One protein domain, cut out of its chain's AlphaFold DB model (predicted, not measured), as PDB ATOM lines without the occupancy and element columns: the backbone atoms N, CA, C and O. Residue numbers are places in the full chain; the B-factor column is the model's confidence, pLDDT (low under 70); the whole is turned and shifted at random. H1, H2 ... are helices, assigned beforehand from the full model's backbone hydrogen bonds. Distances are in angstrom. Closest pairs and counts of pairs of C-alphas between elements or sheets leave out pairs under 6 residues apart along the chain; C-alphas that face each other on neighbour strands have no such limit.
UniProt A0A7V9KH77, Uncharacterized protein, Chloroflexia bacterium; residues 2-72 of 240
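This is residues 2 to 72 of the 240 residues of an uncharacterized protein of Chloroflexia bacterium (UniProt A0A7V9KH77). Two long helices, H2 and H3, make a narrow V; short H1 sits in its open end, and H4 stands across the mouth. The printed part, 71 residues with four named helices in order H1 to H4, is all helix. It is loose, with a radius of gyration of the C-alphas of 14.7 A, and spans 44 by 28 by 14 A.

H1, residues 2 to 9, begins at C-alpha 2 (179.366, 225.351, 203.445). H2, residues 11 to 27, is 25.8 A long; H3, residues 31 to 53, 32.3 A. H4, residues 59 to 70, ends at C-alpha 70 (172.874, 236.822, 182.407).

H1 and H2 touch as a hairpin, closest C-alphas Val 7 and Ala 13, 4.8 A. H1 touches H3, closest C-alphas Val 5 and Ala 49, 5.4 A. H2 and H3, at a shallow tilt of 26 degrees, opposite ways, are close but not clearly touching. H4 touches no helix. Every O i to N i+4 pair is within hydrogen-bond range in H1, H3 and H4, 8 of 13 in H2.

The printed part has no cut, its links are tight, and no printed residue is under 70.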
ATOM      1  N   LEU A   2     179.838 223.954 203.421       89.50
ATOM      2  CA  LEU A   2     179.366 225.351 203.445       89.50
ATOM      3  C   LEU A   2     179.552 226.091 202.115       89.50
ATOM      4  O   LEU A   2     178.688 226.861 201.717       89.50
ATOM      5  N   LEU A   3     180.637 225.812 201.386       91.12
ATOM      6  CA  LEU A   3     180.852 226.415 200.073       91.12
ATOM      7  C   LEU A   3     179.777 226.005 199.055       91.12
ATOM      8  O   LEU A   3     179.333 226.838 198.280       91.12
ATOM      9  N   VAL A   4     179.323 224.749 199.078       90.38
ATOM     10  CA  VAL A   4     178.254 224.277 198.183       90.38
ATOM     11  C   VAL A   4     176.939 224.985 198.502       90.38
ATOM     12  O   VAL A   4     176.252 225.448 197.602       90.38
ATOM     13  N   VAL A   5     176.629 225.158 199.786       90.31
ATOM     14  CA  VAL A   5     175.455 225.925 200.226       90.31
ATOM     15  C   VAL A   5     175.565 227.383 199.772       90.31
ATOM     16  O   VAL A   5     174.605 227.935 199.246       90.31
ATOM     17  N   ALA A   6     176.752 227.989 199.874       91.94
ATOM     18  CA  ALA A   6     176.989 229.341 199.376       91.94
ATOM     19  C   ALA A   6     176.750 229.469 197.860       91.94
ATOM     20  O   ALA A   6     176.214 230.491 197.440       91.94
ATOM     21  N   VAL A   7     177.074 228.445 197.053       92.44
ATOM     22  CA  VAL A   7     176.754 228.406 195.607       92.44
ATOM     23  C   VAL A   7     175.250 228.490 195.368       92.44
ATOM     24  O   VAL A   7     174.820 229.240 194.493       92.44
ATOM     25  N   PHE A   8     174.454 227.772 196.162       89.69
ATOM     26  CA  PHE A   8     172.995 227.800 196.054       89.69
ATOM     27  C   PHE A   8     172.378 229.131 196.507       89.69
ATOM     28  O   PHE A   8     171.348 229.534 195.979       89.69
ATOM     29  N   ILE A   9     173.015 229.842 197.443       89.25
ATOM     30  CA  ILE A   9     172.554 231.166 197.894       89.25
ATOM     31  C   ILE A   9     172.966 232.262 196.895       89.25
ATOM     32  O   ILE A   9     172.187 233.167 196.584       89.25
ATOM     33  N   LYS A  10     174.208 232.212 196.398       90.50
ATOM     34  CA  LYS A  10     174.759 233.151 195.412       90.50
ATOM     35  C   LYS A  10     175.666 232.412 194.432       90.50
ATOM     36  O   LYS A  10     176.776 232.009 194.775       90.50
ATOM     37  N   TYR A  11     175.245 232.367 193.170       89.69
ATOM     38  CA  TYR A  11     175.951 231.656 192.102       89.69
ATOM     39  C   TYR A  11     177.416 232.078 191.927       89.69
ATOM     40  O   TYR A  11     178.226 231.257 191.519       89.69
ATOM     41  N   VAL A  12     177.803 233.311 192.281       92.69
ATOM     42  CA  VAL A  12     179.208 233.761 192.217       92.69
ATOM     43  C   VAL A  12     180.159 232.875 193.029       92.69
ATOM     44  O   VAL A  12     181.311 232.684 192.639       92.69
ATOM     45  N   ALA A  13     179.680 232.254 194.114       94.62
ATOM     46  CA  ALA A  13     180.482 231.334 194.913       94.62
ATOM     47  C   ALA A  13     180.930 230.092 194.117       94.62
ATOM     48  O   ALA A  13     181.882 229.423 194.524       94.62
ATOM     49  N   VAL A  14     180.321 229.812 192.953       95.06
ATOM     50  CA  VAL A  14     180.729 228.710 192.068       95.06
ATOM     51  C   VAL A  14     182.183 228.849 191.623       95.06
ATOM     52  O   VAL A  14     182.868 227.845 191.466       95.06
ATOM     53  N   LEU A  15     182.697 230.079 191.512       95.81
ATOM     54  CA  LEU A  15     184.086 230.347 191.133       95.81
ATOM     55  C   LEU A  15     185.091 229.854 192.182       95.81
ATOM     56  O   LEU A  15     186.222 229.505 191.851       95.81
ATOM     57  N   ALA A  16     184.684 229.799 193.452       96.69
ATOM     58  CA  ALA A  16     185.526 229.301 194.533       96.69
ATOM     59  C   ALA A  16     185.571 227.767 194.579       96.69
ATOM     60  O   ALA A  16     186.529 227.198 195.103       96.69
ATOM     61  N   LEU A  17     184.553 227.091 194.033       95.69
ATOM     62  CA  LEU A  17     184.412 225.640 194.102       95.69
ATOM     63  C   LEU A  17     185.567 224.880 193.425       95.69
ATOM     64  O   LEU A  17     186.195 224.072 194.115       95.69
ATOM     65  N   PRO A  18     185.929 225.126 192.148       97.12
ATOM     66  CA  PRO A  18     187.030 224.401 191.516       97.12
ATOM     67  C   PRO A  18     188.376 224.698 192.196       97.12
ATOM     68  O   PRO A  18     189.191 223.791 192.370       97.12
ATOM     69  N   LEU A  19     188.588 225.932 192.669       98.12
ATOM     70  CA  LEU A  19     189.789 226.316 193.416       98.12
ATOM     71  C   LEU A  19     189.902 225.542 194.736       98.12
ATOM     72  O   LEU A  19     190.966 225.012 195.062       98.12
ATOM     73  N   ALA A  20     188.801 225.455 195.488       96.31
ATOM     74  CA  ALA A  20     188.747 224.744 196.759       96.31
ATOM     75  C   ALA A  20     188.942 223.237 196.560       96.31
ATOM     76  O   ALA A  20     189.691 222.620 197.315       96.31
ATOM     77  N   ILE A  21     188.325 222.656 195.523       95.50
ATOM     78  CA  ILE A  21     188.498 221.241 195.170       95.50
ATOM     79  C   ILE A  21     189.973 220.943 194.902       95.50
ATOM     80  O   ILE A  21     190.520 220.039 195.530       95.50
ATOM     81  N   VAL A  22     190.642 221.718 194.040       97.06
ATOM     82  CA  VAL A  22     192.067 221.505 193.734       97.06
ATOM     83  C   VAL A  22     192.935 221.669 194.981       97.06
ATOM     84  O   VAL A  22     193.765 220.803 195.271       97.06
ATOM     85  N   ALA A  23     192.731 222.738 195.756       96.75
ATOM     86  CA  ALA A  23     193.529 222.998 196.951       96.75
ATOM     87  C   ALA A  23     193.374 221.891 198.008       96.75
ATOM     88  O   ALA A  23     194.369 221.435 198.575       96.75
ATOM     89  N   LEU A  24     192.146 221.431 198.259       95.19
ATOM     90  CA  LEU A  24     191.867 220.382 199.241       95.19
ATOM     91  C   LEU A  24     192.346 219.015 198.757       95.19
ATOM     92  O   LEU A  24     192.977 218.295 199.528       95.19
ATOM     93  N   TRP A  25     192.141 218.692 197.479       95.81
ATOM     94  CA  TRP A  25     192.626 217.454 196.866       95.81
ATOM     95  C   TRP A  25     194.143 217.299 197.011       95.81
ATOM     96  O   TRP A  25     194.636 216.231 197.382       95.81
ATOM     97  N   ARG A  26     194.893 218.382 196.768       96.00
ATOM     98  CA  ARG A  26     196.360 218.396 196.866       96.00
ATOM     99  C   ARG A  26     196.891 218.332 198.298       96.00
ATOM    100  O   ARG A  26     198.044 217.956 198.474       96.00
ATOM    101  N   ARG A  27     196.071 218.640 199.307       95.12
ATOM    102  CA  ARG A  27     196.431 218.488 200.729       95.12
ATOM    103  C   ARG A  27     196.266 217.057 201.249       95.12
ATOM    104  O   ARG A  27     196.784 216.752 202.315       95.12
ATOM    105  N   GLN A  28     195.568 216.184 200.519       95.75
ATOM    106  CA  GLN A  28     195.361 214.799 200.942       95.75
ATOM    107  C   GLN A  28     196.549 213.902 200.535       95.75
ATOM    108  O   GLN A  28     196.872 213.827 199.339       95.75
ATOM    109  N   PRO A  29     197.161 213.168 201.486       92.50
ATOM    110  CA  PRO A  29     198.362 212.368 201.248       92.50
ATOM    111  C   PRO A  29     198.104 211.084 200.446       92.50
ATOM    112  O   PRO A  29     199.004 210.619 199.754       92.50
ATOM    113  N   SER A  30     196.894 210.509 200.492       96.25
ATOM    114  CA  SER A  30     196.591 209.223 199.840       96.25
ATOM    115  C   SER A  30     195.284 209.230 199.043       96.25
ATOM    116  O   SER A  30     194.358 209.989 199.330       96.25
ATOM    117  N   GLY A  31     195.185 208.338 198.048       93.94
ATOM    118  CA  GLY A  31     193.980 208.164 197.226       93.94
ATOM    119  C   GLY A  31     192.737 207.783 198.037       93.94
ATOM    120  O   GLY A  31     191.658 208.318 197.797       93.94
ATOM    121  N   ARG A  32     192.893 206.938 199.064       95.06
ATOM    122  CA  ARG A  32     191.792 206.555 199.962       95.06
ATOM    123  C   ARG A  32     191.259 207.747 200.757       95.06
ATOM    124  O   ARG A  32     190.048 207.915 200.856       95.06
ATOM    125  N   GLN A  33     192.146 208.595 201.282       94.12
ATOM    126  CA  GLN A  33     191.738 209.809 201.999       94.12
ATOM    127  C   GLN A  33     191.058 210.815 201.069       94.12
ATOM    128  O   GLN A  33     190.068 211.430 201.452       94.12
ATOM    129  N   ARG A  34     191.518 210.922 199.816       94.12
ATOM    130  CA  ARG A  34     190.853 211.732 198.785       94.12
ATOM    131  C   ARG A  34     189.429 211.258 198.502       94.12
ATOM    132  O   ARG A  34     188.515 212.075 198.515       94.12
ATOM    133  N   ALA A  35     189.241 209.956 198.281       92.12
ATOM    134  CA  ALA A  35     187.920 209.374 198.044       92.12
ATOM    135  C   ALA A  35     186.990 209.580 199.250       92.12
ATOM    136  O   ALA A  35     185.872 210.062 199.082       92.12
ATOM    137  N   GLY A  36     187.479 209.304 200.466       93.75
ATOM    138  CA  GLY A  36     186.732 209.555 201.701       93.75
ATOM    139  C   GLY A  36     186.328 211.022 201.846       93.75
ATOM    140  O   GLY A  36     185.162 211.319 202.080       93.75
ATOM    141  N   TRP A  37     187.257 211.951 201.606       93.56
ATOM    142  CA  TRP A  37     186.977 213.385 201.655       93.56
ATOM    143  C   TRP A  37     185.914 213.822 200.637       93.56
ATOM    144  O   TRP A  37     185.040 214.612 200.999       93.56
ATOM    145  N   ILE A  38     185.950 213.311 199.400       90.50
ATOM    146  CA  ILE A  38     184.922 213.600 198.386       90.50
ATOM    147  C   ILE A  38     183.559 213.108 198.861       90.50
ATOM    148  O   ILE A  38     182.610 213.891 198.871       90.50
ATOM    149  N   VAL A  39     183.463 211.842 199.276       93.00
ATOM    150  CA  VAL A  39     182.192 211.233 199.693       93.00
ATOM    151  C   VAL A  39     181.616 211.976 200.895       93.00
ATOM    152  O   VAL A  39     180.476 212.437 200.841       93.00
ATOM    153  N   THR A  40     182.408 212.185 201.950       93.94
ATOM    154  CA  THR A  40     181.961 212.917 203.140       93.94
ATOM    155  C   THR A  40     181.584 214.359 202.802       93.94
ATOM    156  O   THR A  40     180.557 214.849 203.265       93.94
ATOM    157  N   SER A  41     182.362 215.047 201.959       92.56
ATOM    158  CA  SER A  41     182.039 216.415 201.544       92.56
ATOM    159  C   SER A  41     180.754 216.478 200.727       92.56
ATOM    160  O   SER A  41     179.983 217.414 200.931       92.56
ATOM    161  N   ALA A  42     180.509 215.519 199.835       91.12
ATOM    162  CA  ALA A  42     179.290 215.441 199.040       91.12
ATOM    163  C   ALA A  42     178.068 215.189 199.932       91.12
ATOM    164  O   ALA A  42     177.129 215.982 199.900       91.12
ATOM    165  N   LEU A  43     178.124 214.171 200.799       95.56
ATOM    166  CA  LEU A  43     177.042 213.837 201.733       95.56
ATOM    167  C   LEU A  43     176.712 215.005 202.665       95.56
ATOM    168  O   LEU A  43     175.554 215.399 202.774       95.56
ATOM    169  N   LEU A  44     177.723 215.619 203.283       95.88
ATOM    170  CA  LEU A  44     177.513 216.783 204.146       95.88
ATOM    171  C   LEU A  44     177.010 218.003 203.366       95.88
ATOM    172  O   LEU A  44     176.252 218.798 203.907       95.88
ATOM    173  N   SER A  45     177.422 218.188 202.109       93.88
ATOM    174  CA  SER A  45     176.905 219.290 201.288       93.88
ATOM    175  C   SER A  45     175.432 219.086 200.942       93.88
ATOM    176  O   SER A  45     174.670 220.039 201.047       93.88
ATOM    177  N   LEU A  46     175.031 217.859 200.590       92.44
ATOM    178  CA  LEU A  46     173.632 217.502 200.337       92.44
ATOM    179  C   LEU A  46     172.779 217.658 201.594       92.44
ATOM    180  O   LEU A  46     171.713 218.258 201.526       92.44
ATOM    181  N   LEU A  47     173.267 217.180 202.742       95.00
ATOM    182  CA  LEU A  47     172.569 217.306 204.018       95.00
ATOM    183  C   LEU A  47     172.350 218.776 204.393       95.00
ATOM    184  O   LEU A  47     171.224 219.177 204.671       95.00
ATOM    185  N   VAL A  48     173.409 219.593 204.370       94.00
ATOM    186  CA  VAL A  48     173.296 221.010 204.744       94.00
ATOM    187  C   VAL A  48     172.457 221.782 203.725       94.00
ATOM    188  O   VAL A  48     171.647 222.605 204.135       94.00
ATOM    189  N   ALA A  49     172.591 221.516 202.421       91.38
ATOM    190  CA  ALA A  49     171.744 222.147 201.406       91.38
ATOM    191  C   ALA A  49     170.269 221.753 201.576       91.38
ATOM    192  O   ALA A  49     169.400 222.617 201.504       91.38
ATOM    193  N   GLY A  50     169.995 220.477 201.864       92.25
ATOM    194  CA  GLY A  50     168.652 219.982 202.155       92.25
ATOM    195  C   GLY A  50     168.039 220.682 203.363       92.25
ATOM    196  O   GLY A  50     166.952 221.229 203.251       92.25
ATOM    197  N   ILE A  51     168.757 220.750 204.488       93.31
ATOM    198  CA  ILE A  51     168.272 221.419 205.708       93.31
ATOM    199  C   ILE A  51     168.095 222.928 205.499       93.31
ATOM    200  O   ILE A  51     167.112 223.498 205.956       93.31
ATOM    201  N   ALA A  52     169.052 223.588 204.840       90.44
ATOM    202  CA  ALA A  52     169.061 225.045 204.727       90.44
ATOM    203  C   ALA A  52     168.058 225.585 203.702       90.44
ATOM    204  O   ALA A  52     167.629 226.730 203.825       90.44
ATOM    205  N   LEU A  53     167.739 224.804 202.664       90.88
ATOM    206  CA  LEU A  53     166.953 225.281 201.530       90.88
ATOM    207  C   LEU A  53     165.572 224.613 201.435       90.88
ATOM    208  O   LEU A  53     164.667 225.196 200.841       90.88
ATOM    209  N   ALA A  54     165.359 223.425 202.012       92.44
ATOM    210  CA  ALA A  54     164.029 222.819 202.036       92.44
ATOM    211  C   ALA A  54     163.109 223.505 203.068       92.44
ATOM    212  O   ALA A  54     163.579 223.934 204.122       92.44
ATOM    213  N   PRO A  55     161.791 223.587 202.807       90.88
ATOM    214  CA  PRO A  55     161.086 223.165 201.589       90.88
ATOM    215  C   PRO A  55     161.041 224.240 200.484       90.88
ATOM    216  O   PRO A  55     160.392 224.041 199.465       90.88
ATOM    217  N   PHE A  56     161.690 225.388 200.680       91.25
ATOM    218  CA  PHE A  56     161.474 226.586 199.862       91.25
ATOM    219  C   PHE A  56     162.342 226.671 198.597       91.25
ATOM    220  O   PHE A  56     162.192 227.605 197.811       91.25
ATOM    221  N   TYR A  57     163.266 225.731 198.392       90.75
ATOM    222  CA  TYR A  57     164.170 225.756 197.247       90.75
ATOM    223  C   TYR A  57     163.485 225.343 195.949       90.75
ATOM    224  O   TYR A  57     163.103 224.185 195.779       90.75
ATOM    225  N   ASP A  58     163.435 226.266 194.990       91.56
ATOM    226  CA  ASP A  58     163.019 225.980 193.621       91.56
ATOM    227  C   ASP A  58     164.228 226.057 192.658       91.56
ATOM    228  O   ASP A  58     164.714 227.150 192.324       91.56
ATOM    229  N   PRO A  59     164.737 224.907 192.169       89.38
ATOM    230  CA  PRO A  59     165.837 224.893 191.212       89.38
ATOM    231  C   PRO A  59     165.460 225.517 189.860       89.38
ATOM    232  O   PRO A  59     166.332 226.070 189.185       89.38
ATOM    233  N   ARG A  60     164.182 225.476 189.454       93.69
ATOM    234  CA  ARG A  60     163.720 226.077 188.193       93.69
ATOM    235  C   ARG A  60     163.694 227.596 188.296       93.69
ATOM    236  O   ARG A  60     164.173 228.258 187.378       93.69
ATOM    237  N   ALA A  61     163.215 228.138 189.417       90.50
ATOM    238  CA  ALA A  61     163.275 229.576 189.686       90.50
ATOM    239  C   ALA A  61     164.725 230.084 189.740       90.50
ATOM    240  O   ALA A  61     165.040 231.156 189.224       90.50
ATOM    241  N   THR A  62     165.639 229.287 190.301       87.38
ATOM    242  CA  THR A  62     167.072 229.613 190.296       87.38
ATOM    243  C   THR A  62     167.616 229.680 188.868       87.38
ATOM    244  O   THR A  62     168.278 230.652 188.505       87.38
ATOM    245  N   TRP A  63     167.300 228.688 188.030       90.06
ATOM    246  CA  TRP A  63     167.723 228.675 186.628       90.06
ATOM    247  C   TRP A  63     167.145 229.849 185.829       90.06
ATOM    248  O   TRP A  63     167.890 230.511 185.107       90.06
ATOM    249  N   SER A  64     165.855 230.162 185.996       91.69
ATOM    250  CA  SER A  64     165.234 231.303 185.309       91.69
ATOM    251  C   SER A  64     165.827 232.640 185.761       91.69
ATOM    252  O   SER A  64     166.055 233.526 184.940       91.69
ATOM    253  N   SER A  65     166.160 232.781 187.047       87.75
ATOM    254  CA  SER A  65     166.846 233.970 187.546       87.75
ATOM    255  C   SER A  65     168.255 234.100 186.963       87.75
ATOM    256  O   SER A  65     168.692 235.218 186.693       87.75
ATOM    257  N   LEU A  66     168.984 232.994 186.778       87.25
ATOM    258  CA  LEU A  66     170.317 233.017 186.167       87.25
ATOM    259  C   LEU A  66     170.256 233.449 184.702       87.25
ATOM    260  O   LEU A  66     171.036 234.310 184.291       87.25
ATOM    261  N   THR A  67     169.320 232.898 183.927       88.44
ATOM    262  CA  THR A  67     169.158 233.266 182.514       88.44
ATOM    263  C   THR A  67     168.688 234.712 182.361       88.44
ATOM    264  O   THR A  67     169.235 235.439 181.533       88.44
ATOM    265  N   ALA A  68     167.758 235.168 183.207       88.44
ATOM    266  CA  ALA A  68     167.280 236.548 183.201       88.44
ATOM    267  C   ALA A  68     168.384 237.557 183.567       88.44
ATOM    268  O   ALA A  68     168.499 238.604 182.933       88.44
ATOM    269  N   GLN A  69     169.223 237.250 184.562       87.56
ATOM    270  CA  GLN A  69     170.312 238.148 184.966       87.56
ATOM    271  C   GLN A  69     171.507 238.119 184.006       87.56
ATOM    272  O   GLN A  69     172.199 239.130 183.875       87.56
ATOM    273  N   GLY A  70     171.748 236.993 183.327       85.44
ATOM    274  CA  GLY A  70     172.874 236.822 182.407       85.44
ATOM    275  C   GLY A  70     172.842 237.746 181.186       85.44
ATOM    276  O   GLY A  70     173.898 238.052 180.641       85.44
ATOM    277  N   GLY A  71     171.660 238.224 180.785       87.19
ATOM    278  CA  GLY A  71     171.485 239.151 179.658       87.19
ATOM    279  C   GLY A  71     171.602 240.637 180.013       87.19
ATOM    280  O   GLY A  71     171.455 241.484 179.133       87.19
ATOM    281  N   ILE A  72     171.833 240.980 181.284       92.56
ATOM    282  CA  ILE A  72     171.858 242.373 181.736       92.56
ATOM    283  C   ILE A  72     173.295 242.901 181.690       92.56
ATOM    284  O   ILE A  72     174.187 242.376 182.354       92.56
TER     285      ILE A  72